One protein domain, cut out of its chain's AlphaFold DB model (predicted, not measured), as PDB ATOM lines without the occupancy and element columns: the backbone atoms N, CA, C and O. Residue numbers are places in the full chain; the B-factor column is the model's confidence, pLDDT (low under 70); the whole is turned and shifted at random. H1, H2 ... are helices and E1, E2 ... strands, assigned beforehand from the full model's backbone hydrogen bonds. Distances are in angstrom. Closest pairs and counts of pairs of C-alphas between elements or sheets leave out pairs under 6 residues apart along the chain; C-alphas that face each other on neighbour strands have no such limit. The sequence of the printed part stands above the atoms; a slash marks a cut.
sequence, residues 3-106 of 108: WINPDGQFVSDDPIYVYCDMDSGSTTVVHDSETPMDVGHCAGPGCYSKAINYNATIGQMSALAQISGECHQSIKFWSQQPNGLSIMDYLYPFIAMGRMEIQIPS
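What this domain is: This is residues 3 to 106 of the 108 residues of an uncharacterized protein of Daphnia pulex (UniProt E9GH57). With little regular structure, the domain is a long twisted hairpin, E3 and E4, with a small head at one end holding the short hairpin E1 and E2 and helix H1; residues 83 to 91 stick out at the other end. The printed part has 104 residues, 39 of them in E1, E2, H1, E3 and E4, in that order; the class is mixed and the sheet, E1 E2 E4 E3, is antiparallel. It is loose, radius of gyration of the C-alphas 18.6 A, spanning 63 by 29 by 19 A.

Where its parts are: E1 is residues 16 to 21, from C-alpha 16 at (53.863, -16.180, 266.977); E2 is residues 26 to 29. H1 is residues 58 to 66, 12.1 A. E3 is residues 72 to 80, 25.9 A; E4 is residues 95 to 105, 32.4 A, ending at C-alpha 105 (57.070, -27.663, 277.867).

How they stand to each other: The sheet is strongly twisted. In hairpin E1 and E2, N 19 and O 28 are 2.9 A apart. E4 pairs with E2 over residues 104 to 105, N 27 and O 104 at 2.8 A, and with E3 over residues 95 to 103, N 76 and O 99 at 2.8 A. H1, every O i to N i+4 pair within hydrogen-bond range, is on the sheet but only grazes it with residues 60 to 65; the C-alphas of Ala 65 and Ile 104, its closest to E4, are 7.2 A apart. E2, H1 and E3 form a split strand-helix-strand unit, strands running the same way with E4 between, crossover right-handed.

The domain as a whole: The C-alphas farthest apart, Phe 10 and Ile 87, are 63.8 A apart. The printed part has no cut; the links E2 to H1 and E3 to E4 are long. pLDDT is under 70 at residue 42 and residues 78 to 106.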
ATOM      1  N   TRP A   3      60.504 -16.568 266.612       93.25
ATOM      2  CA  TRP A   3      59.251 -16.780 265.891       93.25
ATOM      3  C   TRP A   3      59.054 -18.274 265.673       93.25
ATOM      4  O   TRP A   3      59.961 -18.944 265.176       93.25
ATOM      5  N   ILE A   4      57.885 -18.783 266.042       91.88
ATOM      6  CA  ILE A   4      57.508 -20.181 265.833       91.88
ATOM      7  C   ILE A   4      56.158 -20.254 265.131       91.88
ATOM      8  O   ILE A   4      55.333 -19.353 265.273       91.88
ATOM      9  N   ASN A   5      55.934 -21.342 264.398       93.19
ATOM     10  CA  ASN A   5      54.670 -21.595 263.713       93.19
ATOM     11  C   ASN A   5      54.046 -22.941 264.147       93.19
ATOM     12  O   ASN A   5      54.244 -23.941 263.450       93.19
ATOM     13  N   PRO A   6      53.397 -23.001 265.330       90.88
ATOM     14  CA  PRO A   6      52.812 -24.223 265.884       90.88
ATOM     15  C   PRO A   6      51.766 -24.920 265.009       90.88
ATOM     16  O   PRO A   6      51.724 -26.148 264.986       90.88
ATOM     17  N   ASP A   7      50.913 -24.166 264.318       90.12
ATOM     18  CA  ASP A   7      49.833 -24.712 263.481       90.12
ATOM     19  C   ASP A   7      50.305 -25.182 262.089       90.12
ATOM     20  O   ASP A   7      49.613 -25.943 261.410       90.12
ATOM     21  N   GLY A   8      51.530 -24.818 261.701       86.38
ATOM     22  CA  GLY A   8      52.197 -25.270 260.486       86.38
ATOM     23  C   GLY A   8      51.953 -24.377 259.266       86.38
ATOM     24  O   GLY A   8      51.112 -23.491 259.238       86.38
ATOM     25  N   GLN A   9      52.727 -24.602 258.200       74.81
ATOM     26  CA  GLN A   9      52.804 -23.691 257.039       74.81
ATOM     27  C   GLN A   9      51.532 -23.610 256.171       74.81
ATOM     28  O   GLN A   9      51.486 -22.810 255.242       74.81
ATOM     29  N   PHE A  10      50.529 -24.452 256.430       71.00
ATOM     30  CA  PHE A  10      49.309 -24.547 255.618       71.00
ATOM     31  C   PHE A  10      48.043 -24.102 256.366       71.00
ATOM     32  O   PHE A  10      46.949 -24.194 255.808       71.00
ATOM     33  N   VAL A  11      48.184 -23.640 257.610       72.00
ATOM     34  CA  VAL A  11      47.105 -23.056 258.418       72.00
ATOM     35  C   VAL A  11      47.252 -21.526 258.391       72.00
ATOM     36  O   VAL A  11      48.331 -21.012 258.110       72.00
ATOM     37  N   SER A  12      46.141 -20.793 258.520       72.94
ATOM     38  CA  SER A  12      46.049 -19.379 258.118       72.94
ATOM     39  C   SER A  12      46.646 -18.364 259.087       72.94
ATOM     40  O   SER A  12      46.651 -17.181 258.747       72.94
ATOM     41  N   ASP A  13      47.048 -18.767 260.288       87.50
ATOM     42  CA  ASP A  13      47.458 -17.803 261.300       87.50
ATOM     43  C   ASP A  13      48.945 -17.473 261.157       87.50
ATOM     44  O   ASP A  13      49.784 -18.342 260.927       87.50
ATOM     45  N   ASP A  14      49.284 -16.196 261.325       91.19
ATOM     46  CA  ASP A  14      50.675 -15.758 261.288       91.19
ATOM     47  C   ASP A  14      51.493 -16.411 262.424       91.19
ATOM     48  O   ASP A  14      50.959 -16.647 263.517       91.19
ATOM     49  N   PRO A  15      52.801 -16.665 262.212       92.94
ATOM     50  CA  PRO A  15      53.694 -17.153 263.259       92.94
ATOM     51  C   PRO A  15      53.651 -16.277 264.515       92.94
ATOM     52  O   PRO A  15      53.475 -15.062 264.434       92.94
ATOM     53  N   ILE A  16      53.903 -16.872 265.680       92.75
ATOM     54  CA  ILE A  16      53.863 -16.180 266.977       92.75
ATOM     55  C   ILE A  16      55.263 -15.920 267.534       92.75
ATOM     56  O   ILE A  16      56.189 -16.713 267.337       92.75
ATOM     57  N   TYR A  17      55.418 -14.809 268.259       93.00
ATOM     58  CA  TYR A  17      56.684 -14.417 268.883       93.00
ATOM     59  C   TYR A  17      56.730 -14.850 270.349       93.00
ATOM     60  O   TYR A  17      55.951 -14.380 271.176       93.00
ATOM     61  N   VAL A  18      57.663 -15.743 270.672       92.06
ATOM     62  CA  VAL A  18      57.725 -16.435 271.965       92.06
ATOM     63  C   VAL A  18      59.113 -16.364 272.589       92.06
ATOM     64  O   VAL A  18      60.123 -16.098 271.926       92.06
ATOM     65  N   TYR A  19      59.179 -16.638 273.886       92.00
ATOM     66  CA  TYR A  19      60.422 -16.979 274.563       92.00
ATOM     67  C   TYR A  19      60.585 -18.502 274.582       92.00
ATOM     68  O   TYR A  19      59.673 -19.203 275.008       92.00
ATOM     69  N   CYS A  20      61.734 -19.006 274.132       91.25
ATOM     70  CA  CYS A  20      62.078 -20.421 274.249       91.25
ATOM     71  C   CYS A  20      63.176 -20.561 275.297       91.25
ATOM     72  O   CYS A  20      64.256 -19.988 275.138       91.25
ATOM     73  N   ASP A  21      62.891 -21.321 276.343       90.38
ATOM     74  CA  ASP A  21      63.883 -21.791 277.291       90.38
ATOM     75  C   ASP A  21      64.454 -23.111 276.771       90.38
ATOM     76  O   ASP A  21      63.786 -24.145 276.780       90.38
ATOM     77  N   MET A  22      65.688 -23.057 276.278       89.12
ATOM     78  CA  MET A  22      66.361 -24.217 275.699       89.12
ATOM     79  C   MET A  22      66.912 -25.173 276.765       89.12
ATOM     80  O   MET A  22      67.211 -26.315 276.426       89.12
ATOM     81  N   ASP A  23      67.014 -24.737 278.026       90.62
ATOM     82  CA  ASP A  23      67.483 -25.579 279.129       90.62
ATOM     83  C   ASP A  23      66.348 -26.476 279.637       90.62
ATOM     84  O   ASP A  23      66.543 -27.672 279.854       90.62
ATOM     85  N   SER A  24      65.142 -25.915 279.789       87.25
ATOM     86  CA  SER A  24      63.944 -26.676 280.176       87.25
ATOM     87  C   SER A  24      63.162 -27.254 278.990       87.25
ATOM     88  O   SER A  24      62.277 -28.086 279.187       87.25
ATOM     89  N   GLY A  25      63.462 -26.819 277.762       86.50
ATOM     90  CA  GLY A  25      62.708 -27.184 276.560       86.50
ATOM     91  C   GLY A  25      61.308 -26.569 276.523       86.50
ATOM     92  O   GLY A  25      60.390 -27.155 275.943       86.50
ATOM     93  N   SER A  26      61.113 -25.420 277.170       88.38
ATOM     94  CA  SER A  26      59.806 -24.793 277.337       88.38
ATOM     95  C   SER A  26      59.598 -23.577 276.443       88.38
ATOM     96  O   SER A  26      60.514 -22.807 276.172       88.38
ATOM     97  N   THR A  27      58.349 -23.364 276.037       91.06
ATOM     98  CA  THR A  27      57.896 -22.191 275.288       91.06
ATOM     99  C   THR A  27      57.008 -21.307 276.161       91.06
ATOM    100  O   THR A  27      56.081 -21.790 276.809       91.06
ATOM    101  N   THR A  28      57.262 -20.002 276.152       91.12
ATOM    102  CA  THR A  28      56.475 -18.987 276.857       91.12
ATOM    103  C   THR A  28      55.907 -17.982 275.863       91.12
ATOM    104  O   THR A  28      56.646 -17.329 275.121       91.12
ATOM    105  N   VAL A  29      54.580 -17.843 275.871       90.25
ATOM    106  CA  VAL A  29      53.857 -16.847 275.071       90.25
ATOM    107  C   VAL A  29      53.729 -15.563 275.888       90.25
ATOM    108  O   VAL A  29      53.130 -15.563 276.962       90.25
ATOM    109  N   VAL A  30      54.297 -14.473 275.376       87.19
ATOM    110  CA  VAL A  30      54.278 -13.156 276.030       87.19
ATOM    111  C   VAL A  30      52.889 -12.517 275.996       87.19
ATOM    112  O   VAL A  30      52.146 -12.646 275.017       87.19
ATOM    113  N   HIS A  31      52.572 -11.771 277.054       87.12
ATOM    114  CA  HIS A  31      51.335 -11.006 277.191       87.12
ATOM    115  C   HIS A  31      51.577  -9.618 277.805       87.12
ATOM    116  O   HIS A  31      52.643  -9.314 278.339       87.12
ATOM    117  N   ASP A  32      50.561  -8.764 277.757       87.88
ATOM    118  CA  ASP A  32      50.602  -7.351 278.173       87.88
ATOM    119  C   ASP A  32      50.537  -7.096 279.696       87.88
ATOM    120  O   ASP A  32      50.361  -5.964 280.148       87.88
ATOM    121  N   SER A  33      50.636  -8.150 280.505       85.00
ATOM    122  CA  SER A  33      50.308  -8.126 281.942       85.00
ATOM    123  C   SER A  33      51.377  -8.796 282.813       85.00
ATOM    124  O   SER A  33      51.084  -9.350 283.868       85.00
ATOM    125  N   GLU A  34      52.624  -8.764 282.351       81.94
ATOM    126  CA  GLU A  34      53.801  -9.287 283.064       81.94
ATOM    127  C   GLU A  34      54.252  -8.370 284.213       81.94
ATOM    128  O   GLU A  34      54.896  -8.809 285.167       81.94
ATOM    129  N   THR A  35      53.915  -7.080 284.134       81.50
ATOM    130  CA  THR A  35      54.260  -6.094 285.158       81.50
ATOM    131  C   THR A  35      53.263  -6.118 286.317       81.50
ATOM    132  O   THR A  35      52.054  -6.129 286.058       81.50
ATOM    133  N   PRO A  36      53.733  -6.008 287.574       77.56
ATOM    134  CA  PRO A  36      52.862  -5.834 288.730       77.56
ATOM    135  C   PRO A  36      51.882  -4.669 288.542       77.56
ATOM    136  O   PRO A  36      52.271  -3.587 288.103       77.56
ATOM    137  N   MET A  37      50.617  -4.881 288.899       75.19
ATOM    138  CA  MET A  37      49.552  -3.877 288.799       75.19
ATOM    139  C   MET A  37      48.787  -3.764 290.111       75.19
ATOM    140  O   MET A  37      48.465  -4.784 290.705       75.19
ATOM    141  N   ASP A  38      48.484  -2.546 290.549       76.62
ATOM    142  CA  ASP A  38      47.664  -2.326 291.740       76.62
ATOM    143  C   ASP A  38      46.186  -2.605 291.421       76.62
ATOM    144  O   ASP A  38      45.584  -1.960 290.559       76.62
ATOM    145  N   VAL A  39      45.618  -3.607 292.092       72.50
ATOM    146  CA  VAL A  39      44.202  -3.994 291.989       72.50
ATOM    147  C   VAL A  39      43.289  -3.076 292.824       72.50
ATOM    148  O   VAL A  39      42.080  -3.032 292.596       72.50
ATOM    149  N   GLY A  40      43.853  -2.298 293.751       70.44
ATOM    150  CA  GLY A  40      43.134  -1.377 294.622       70.44
ATOM    151  C   GLY A  40      42.163  -2.060 295.590       70.44
ATOM    152  O   GLY A  40      42.185  -3.273 295.812       70.44
ATOM    153  N   HIS A  41      41.284  -1.253 296.192       71.19
ATOM    154  CA  HIS A  41      40.220  -1.753 297.056       71.19
ATOM    155  C   HIS A  41      39.126  -2.434 296.229       71.19
ATOM    156  O   HIS A  41      38.371  -1.781 295.509       71.19
ATOM    157  N   CYS A  42      39.011  -3.748 296.389       69.81
ATOM    158  CA  CYS A  42      38.004  -4.562 295.731       69.81
ATOM    159  C   CYS A  42      37.310  -5.447 296.784       69.81
ATOM    160  O   CYS A  42      37.812  -6.505 297.156       69.81
ATOM    161  N   ALA A  43      36.167  -4.982 297.307       70.44
ATOM    162  CA  ALA A  43      35.442  -5.644 298.403       70.44
ATOM    163  C   ALA A  43      34.368  -6.658 297.963       70.44
ATOM    164  O   ALA A  43      33.926  -7.470 298.772       70.44
ATOM    165  N   GLY A  44      33.916  -6.603 296.708       75.25
ATOM    166  CA  GLY A  44      32.857  -7.466 296.179       75.25
ATOM    167  C   GLY A  44      33.382  -8.611 295.302       75.25
ATOM    168  O   GLY A  44      34.436  -8.493 294.683       75.25
ATOM    169  N   PRO A  45      32.652  -9.725 295.155       75.50
ATOM    170  CA  PRO A  45      32.964 -10.703 294.118       75.50
ATOM    171  C   PRO A  45      32.975 -10.037 292.734       75.50
ATOM    172  O   PRO A  45      32.008  -9.383 292.349       75.50
ATOM    173  N   GLY A  46      34.074 -10.185 291.991       78.62
ATOM    174  CA  GLY A  46      34.194  -9.669 290.624       78.62
ATOM    175  C   GLY A  46      34.380  -8.153 290.487       78.62
ATOM    176  O   GLY A  46      34.300  -7.655 289.369       78.62
ATOM    177  N   CYS A  47      34.655  -7.401 291.564       81.06
ATOM    178  CA  CYS A  47      34.900  -5.952 291.442       81.06
ATOM    179  C   CYS A  47      36.170  -5.585 290.665       81.06
ATOM    180  O   CYS A  47      36.322  -4.430 290.274       81.06
ATOM    181  N   TYR A  48      37.060  -6.546 290.417       82.25
ATOM    182  CA  TYR A  48      38.221  -6.375 289.564       82.25
ATOM    183  C   TYR A  48      38.195  -7.408 288.447       82.25
ATOM    184  O   TYR A  48      38.084  -8.612 288.685       82.25
ATOM    185  N   SER A  49      38.326  -6.920 287.221       84.38
ATOM    186  CA  SER A  49      38.524  -7.737 286.038       84.38
ATOM    187  C   SER A  49      39.508  -7.024 285.130       84.38
ATOM    188  O   SER A  49      39.420  -5.810 284.934       84.38
ATOM    189  N   LYS A  50      40.450  -7.782 284.579       83.25
ATOM    190  CA  LYS A  50      41.387  -7.293 283.580       83.25
ATOM    191  C   LYS A  50      41.515  -8.341 282.487       83.25
ATOM    192  O   LYS A  50      41.808  -9.500 282.770       83.25
ATOM    193  N   ALA A  51      41.305  -7.913 281.247       86.94
ATOM    194  CA  ALA A  51      41.620  -8.724 280.085       86.94
ATOM    195  C   ALA A  51      43.143  -8.797 279.915       86.94
ATOM    196  O   ALA A  51      43.824  -7.776 280.013       86.94
ATOM    197  N   ILE A  52      43.656 -10.001 279.672       86.00
ATOM    198  CA  ILE A  52      45.072 -10.243 279.401       86.00
ATOM    199  C   ILE A  52      45.196 -10.534 277.917       86.00
ATOM    200  O   ILE A  52      44.601 -11.493 277.420       86.00
ATOM    201  N   ASN A  53      45.945  -9.689 277.219       89.56
ATOM    202  CA  ASN A  53      46.102  -9.811 275.781       89.56
ATOM    203  C   ASN A  53      47.411 -10.533 275.480       89.56
ATOM    204  O   ASN A  53      48.502 -10.039 275.778       89.56
ATOM    205  N   TYR A  54      47.283 -11.714 274.883       88.44
ATOM    206  CA  TYR A  54      48.398 -12.467 274.328       88.44
ATOM    207  C   TYR A  54      48.710 -11.962 272.931       88.44
ATOM    208  O   TYR A  54      47.802 -11.727 272.135       88.44
ATOM    209  N   ASN A  55      49.995 -11.857 272.603       89.50
ATOM    210  CA  ASN A  55      50.419 -11.548 271.240       89.50
ATOM    211  C   ASN A  55      50.431 -12.818 270.363       89.50
ATOM    212  O   ASN A  55      51.446 -13.170 269.765       89.50
ATOM    213  N   ALA A  56      49.318 -13.555 270.383       90.50
ATOM    214  CA  ALA A  56      49.112 -14.819 269.688       90.50
ATOM    215  C   ALA A  56      47.615 -15.040 269.431       90.50
ATOM    216  O   ALA A  56      46.771 -14.674 270.254       90.50
ATOM    217  N   THR A  57      47.277 -15.668 268.308       91.50
ATOM    218  CA  THR A  57      45.896 -16.070 268.022       91.50
ATOM    219  C   THR A  57      45.504 -17.293 268.851       91.50
ATOM    220  O   THR A  57      46.345 -18.079 269.295       91.50
ATOM    221  N   ILE A  58      44.197 -17.498 269.028       89.12
ATOM    222  CA  ILE A  58      43.679 -18.714 269.673       89.12
ATOM    223  C   ILE A  58      44.065 -19.966 268.870       89.12
ATOM    224  O   ILE A  58      44.339 -20.997 269.482       89.12
ATOM    225  N   GLY A  59      44.130 -19.883 267.535       91.12
ATOM    226  CA  GLY A  59      44.559 -20.987 266.672       91.12
ATOM    227  C   GLY A  59      45.985 -21.433 266.986       91.12
ATOM    228  O   GLY A  59      46.200 -22.592 267.346       91.12
ATOM    229  N   GLN A  60      46.929 -20.491 266.989       91.38
ATOM    230  CA  GLN A  60      48.334 -20.755 267.301       91.38
ATOM    231  C   GLN A  60      48.541 -21.247 268.738       91.38
ATOM    232  O   GLN A  60      49.287 -22.200 268.967       91.38
ATOM    233  N   MET A  61      47.842 -20.663 269.719       89.75
ATOM    234  CA  MET A  61      47.895 -21.140 271.109       89.75
ATOM    235  C   MET A  61      47.336 -22.561 271.253       89.75
ATOM    236  O   MET A  61      47.883 -23.366 272.006       89.75
ATOM    237  N   SER A  62      46.267 -22.887 270.522       89.88
ATOM    238  CA  SER A  62      45.661 -24.223 270.543       89.88
ATOM    239  C   SER A  62      46.574 -25.262 269.903       89.88
ATOM    240  O   SER A  62      46.747 -26.343 270.461       89.88
ATOM    241  N   ALA A  63      47.185 -24.937 268.762       90.88
ATOM    242  CA  ALA A  63      48.150 -25.809 268.105       90.88
ATOM    243  C   ALA A  63      49.383 -26.043 268.987       90.88
ATOM    244  O   ALA A  63      49.791 -27.188 269.175       90.88
ATOM    245  N   LEU A  64      49.909 -24.985 269.618       90.12
ATOM    246  CA  LEU A  64      51.016 -25.088 270.568       90.12
ATOM    247  C   LEU A  64      50.666 -25.995 271.755       90.12
ATOM    248  O   LEU A  64      51.449 -26.869 272.107       90.12
ATOM    249  N   ALA A  65      49.473 -25.850 272.335       88.19
ATOM    250  CA  ALA A  65      49.029 -26.711 273.429       88.19
ATOM    251  C   ALA A  65      48.880 -28.188 273.010       88.19
ATOM    252  O   ALA A  65      49.169 -29.076 273.806       88.19
ATOM    253  N   GLN A  66      48.456 -28.466 271.772       89.56
ATOM    254  CA  GLN A  66      48.279 -29.833 271.262       89.56
ATOM    255  C   GLN A  66      49.599 -30.582 271.057       89.56
ATOM    256  O   GLN A  66      49.645 -31.802 271.231       89.56
ATOM    257  N   ILE A  67      50.662 -29.875 270.669       88.56
ATOM    258  CA  ILE A  67      51.986 -30.472 270.437       88.56
ATOM    259  C   ILE A  67      52.839 -30.551 271.710       88.56
ATOM    260  O   ILE A  67      53.954 -31.073 271.674       88.56
ATOM    261  N   SER A  68      52.313 -30.077 272.835       87.88
ATOM    262  CA  SER A  68      53.007 -30.010 274.117       87.88
ATOM    263  C   SER A  68      52.489 -31.034 275.117       87.88
ATOM    264  O   SER A  68      51.356 -31.504 275.036       87.88
ATOM    265  N   GLY A  69      53.353 -31.437 276.053       85.81
ATOM    266  CA  GLY A  69      52.997 -32.435 277.067       85.81
ATOM    267  C   GLY A  69      52.055 -31.885 278.139       85.81
ATOM    268  O   GLY A  69      51.164 -32.589 278.607       85.81
ATOM    269  N   GLU A  70      52.243 -30.620 278.501       83.81
ATOM    270  CA  GLU A  70      51.453 -29.901 279.496       83.81
ATOM    271  C   GLU A  70      51.503 -28.391 279.215       83.81
ATOM    272  O   GLU A  70      52.297 -27.915 278.400       83.81
ATOM    273  N   CYS A  71      50.636 -27.635 279.884       83.44
ATOM    274  CA  CYS A  71      50.583 -26.181 279.813       83.44
ATOM    275  C   CYS A  71      50.297 -25.636 281.211       83.44
ATOM    276  O   CYS A  71      49.334 -26.049 281.860       83.44
ATOM    277  N   HIS A  72      51.127 -24.705 281.667       83.75
ATOM    278  CA  HIS A  72      50.984 -24.045 282.955       83.75
ATOM    279  C   HIS A  72      50.739 -22.555 282.750       83.75
ATOM    280  O   HIS A  72      51.473 -21.908 282.012       83.75
ATOM    281  N   GLN A  73      49.747 -22.005 283.449       81.69
ATOM    282  CA  GLN A  73      49.552 -20.567 283.600       81.69
ATOM    283  C   GLN A  73      49.531 -20.246 285.094       81.69
ATOM    284  O   GLN A  73      48.694 -20.769 285.828       81.69
ATOM    285  N   SER A  74      50.458 -19.413 285.563       78.88
ATOM    286  CA  SER A  74      50.475 -18.965 286.963       78.88
ATOM    287  C   SER A  74      49.948 -17.540 287.080       78.88
ATOM    288  O   SER A  74      50.078 -16.781 286.133       78.88
ATOM    289  N   ILE A  75      49.345 -17.178 288.217       77.88
ATOM    290  CA  ILE A  75      49.045 -15.789 288.592       77.88
ATOM    291  C   ILE A  75      49.556 -15.592 290.014       77.88
ATOM    292  O   ILE A  75      49.114 -16.276 290.938       77.88
ATOM    293  N   LYS A  76      50.507 -14.681 290.202       76.69
ATOM    294  CA  LYS A  76      51.093 -14.374 291.513       76.69
ATOM    295  C   LYS A  76      50.411 -13.147 292.086       76.69
ATOM    296  O   LYS A  76      50.364 -12.149 291.387       76.69
ATOM    297  N   PHE A  77      49.924 -13.226 293.323       73.50
ATOM    298  CA  PHE A  77      49.371 -12.094 294.068       73.50
ATOM    299  C   PHE A  77      50.287 -11.752 295.244       73.50
ATOM    300  O   PHE A  77      50.668 -12.643 296.004       73.50
ATOM    301  N   TRP A  78      50.603 -10.472 295.430       66.75
ATOM    302  CA  TRP A  78      51.341  -9.992 296.606       66.75
ATOM    303  C   TRP A  78      50.559  -8.911 297.324       66.75
ATOM    304  O   TRP A  78      50.117  -7.981 296.664       66.75
ATOM    305  N   SER A  79      50.443  -9.009 298.647       66.81
ATOM    306  CA  SER A  79      49.855  -7.982 299.505       66.81
ATOM    307  C   SER A  79      50.874  -6.886 299.833       66.81
ATOM    308  O   SER A  79      51.882  -7.185 300.477       66.81
ATOM    309  N   GLN A  80      50.618  -5.624 299.479       60.59
ATOM    310  CA  GLN A  80      51.395  -4.503 300.023       60.59
ATOM    311  C   GLN A  80      50.747  -4.006 301.320       60.59
ATOM    312  O   GLN A  80      49.559  -3.684 301.347       60.59
ATOM    313  N   GLN A  81      51.530  -3.964 302.401       55.59
ATOM    314  CA  GLN A  81      51.135  -3.326 303.655       55.59
ATOM    315  C   GLN A  81      51.657  -1.880 303.665       55.59
ATOM    316  O   GLN A  81      52.850  -1.676 303.432       55.59
ATOM    317  N   PRO A  82      50.814  -0.869 303.933       56.06
ATOM    318  CA  PRO A  82      51.294   0.488 304.153       56.06
ATOM    319  C   PRO A  82      52.065   0.579 305.479       56.06
ATOM    320  O   PRO A  82      51.600   0.130 306.527       56.06
ATOM    321  N   ASN A  83      53.248   1.189 305.443       51.62
ATOM    322  CA  ASN A  83      54.042   1.456 306.640       51.62
ATOM    323  C   ASN A  83      53.397   2.605 307.442       51.62
ATOM    324  O   ASN A  83      53.338   3.726 306.942       51.62
ATOM    325  N   GLY A  84      52.965   2.350 308.686       56.38
ATOM    326  CA  GLY A  84      52.615   3.404 309.658       56.38
ATOM    327  C   GLY A  84      51.128   3.668 309.948       56.38
ATOM    328  O   GLY A  84      50.816   4.763 310.409       56.38
ATOM    329  N   LEU A  85      50.219   2.713 309.721       51.75
ATOM    330  CA  LEU A  85      48.786   2.857 310.044       51.75
ATOM    331  C   LEU A  85      48.374   2.138 311.345       51.75
ATOM    332  O   LEU A  85      49.022   1.190 311.791       51.75
ATOM    333  N   SER A  86      47.320   2.654 311.987       47.12
ATOM    334  CA  SER A  86      46.847   2.294 313.332       47.12
ATOM    335  C   SER A  86      46.012   1.006 313.331       47.12
ATOM    336  O   SER A  86      45.396   0.652 312.331       47.12
ATOM    337  N   ILE A  87      45.913   0.335 314.490       48.84
ATOM    338  CA  ILE A  87      45.131  -0.902 314.725       48.84
ATOM    339  C   ILE A  87      43.633  -0.776 314.359       48.84
ATOM    340  O   ILE A  87      42.946  -1.782 314.195       48.84
ATOM    341  N   MET A  88      43.128   0.441 314.143       46.62
ATOM    342  CA  MET A  88      41.741   0.686 313.723       46.62
ATOM    343  C   MET A  88      41.527   0.762 312.200       46.62
ATOM    344  O   MET A  88      40.379   0.767 311.769       46.62
ATOM    345  N   ASP A  89      42.586   0.726 311.382       49.56
ATOM    346  CA  ASP A  89      42.490   0.669 309.908       49.56
ATOM    347  C   ASP A  89      42.357  -0.780 309.377       49.56
ATOM    348  O   ASP A  89      42.406  -1.039 308.177       49.56
ATOM    349  N   TYR A  90      42.167  -1.756 310.274       45.06
ATOM    350  CA  TYR A  90      42.126  -3.200 309.985       45.06
ATOM    351  C   TYR A  90      40.827  -3.686 309.305       45.06
ATOM    352  O   TYR A  90      40.626  -4.889 309.135       45.06
ATOM    353  N   LEU A  91      39.955  -2.773 308.872       43.31
ATOM    354  CA  LEU A  91      38.781  -3.064 308.048       43.31
ATOM    355  C   LEU A  91      39.050  -2.661 306.578       43.31
ATOM    356  O   LEU A  91      38.527  -1.658 306.108       43.31
ATOM    357  N   TYR A  92      39.797  -3.522 305.861       46.50
ATOM    358  CA  TYR A  92      40.022  -3.597 304.392       46.50
ATOM    359  C   TYR A  92      41.039  -2.638 303.715       46.50
ATOM    360  O   TYR A  92      41.015  -1.443 303.974       46.50
ATOM    361  N   PRO A  93      41.733  -3.069 302.625       50.53
ATOM    362  CA  PRO A  93      42.398  -4.347 302.358       50.53
ATOM    363  C   PRO A  93      43.788  -4.164 301.695       50.53
ATOM    364  O   PRO A  93      44.204  -3.088 301.280       50.53
ATOM    365  N   PHE A  94      44.505  -5.271 301.576       45.25
ATOM    366  CA  PHE A  94      45.824  -5.381 300.966       45.25
ATOM    367  C   PHE A  94      45.816  -5.051 299.461       45.25
ATOM    368  O   PHE A  94      45.009  -5.606 298.719       45.25
ATOM    369  N   ILE A  95      46.750  -4.211 298.995       50.31
ATOM    370  CA  ILE A  95      47.030  -4.023 297.558       50.31
ATOM    371  C   ILE A  95      47.552  -5.348 297.013       50.31
ATOM    372  O   ILE A  95      48.581  -5.815 297.495       50.31
ATOM    373  N   ALA A  96      46.857  -5.949 296.047       50.03
ATOM    374  CA  ALA A  96      47.280  -7.175 295.381       50.03
ATOM    375  C   ALA A  96      47.924  -6.840 294.032       50.03
ATOM    376  O   ALA A  96      47.309  -6.161 293.217       50.03
ATOM    377  N   MET A  97      49.136  -7.331 293.783       47.56
ATOM    378  CA  MET A  97      49.807  -7.202 292.486       47.56
ATOM    379  C   MET A  97      49.899  -8.550 291.773       47.56
ATOM    380  O   MET A  97      50.372  -9.504 292.377       47.56
ATOM    381  N   GLY A  98      49.436  -8.604 290.517       46.41
ATOM    382  CA  GLY A  98      49.393  -9.783 289.642       46.41
ATOM    383  C   GLY A  98      50.627  -9.932 288.739       46.41
ATOM    384  O   GLY A  98      50.975  -8.964 288.071       46.41
ATOM    385  N   ARG A  99      51.233 -11.123 288.631       48.50
ATOM    386  CA  ARG A  99      52.086 -11.505 287.480       48.50
ATOM    387  C   ARG A  99      51.638 -12.837 286.920       48.50
ATOM    388  O   ARG A  99      51.488 -13.780 287.695       48.50
ATOM    389  N   MET A 100      51.456 -12.895 285.607       48.38
ATOM    390  CA  MET A 100      51.095 -14.119 284.911       48.38
ATOM    391  C   MET A 100      52.271 -14.657 284.102       48.38
ATOM    392  O   MET A 100      53.084 -13.880 283.634       48.38
ATOM    393  N   GLU A 101      52.405 -15.978 284.023       53.50
ATOM    394  CA  GLU A 101      53.432 -16.646 283.214       53.50
ATOM    395  C   GLU A 101      52.783 -17.860 282.560       53.50
ATOM    396  O   GLU A 101      52.205 -18.678 283.280       53.50
ATOM    397  N   ILE A 102      52.873 -17.981 281.229       57.41
ATOM    398  CA  ILE A 102      52.534 -19.219 280.519       57.41
ATOM    399  C   ILE A 102      53.814 -19.992 280.222       57.41
ATOM    400  O   ILE A 102      54.731 -19.472 279.587       57.41
ATOM    401  N   GLN A 103      53.859 -21.247 280.648       59.56
ATOM    402  CA  GLN A 103      54.958 -22.159 280.388       59.56
ATOM    403  C   GLN A 103      54.417 -23.428 279.734       59.56
ATOM    404  O   GLN A 103      53.575 -24.126 280.299       59.56
ATOM    405  N   ILE A 104      54.890 -23.706 278.526       67.25
ATOM    406  CA  ILE A 104      54.458 -24.837 277.715       67.25
ATOM    407  C   ILE A 104      55.694 -25.689 277.396       67.25
ATOM    408  O   ILE A 104      56.413 -25.387 276.438       67.25
ATOM    409  N   PRO A 105      55.991 -26.735 278.185       62.94
ATOM    410  CA  PRO A 105      57.070 -27.663 277.867       62.94
ATOM    411  C   PRO A 105      56.793 -28.415 276.563       62.94
ATOM    412  O   PRO A 105      55.680 -28.881 276.289       62.94
ATOM    413  N   SER A 106      57.830 -28.524 275.739       56.91
ATOM    414  CA  SER A 106      57.794 -29.338 274.529       56.91
ATOM    415  C   SER A 106      57.706 -30.824 274.876       56.91
ATOM    416  O   SER A 106      58.203 -31.283 275.906       56.91
TER     417      SER A 106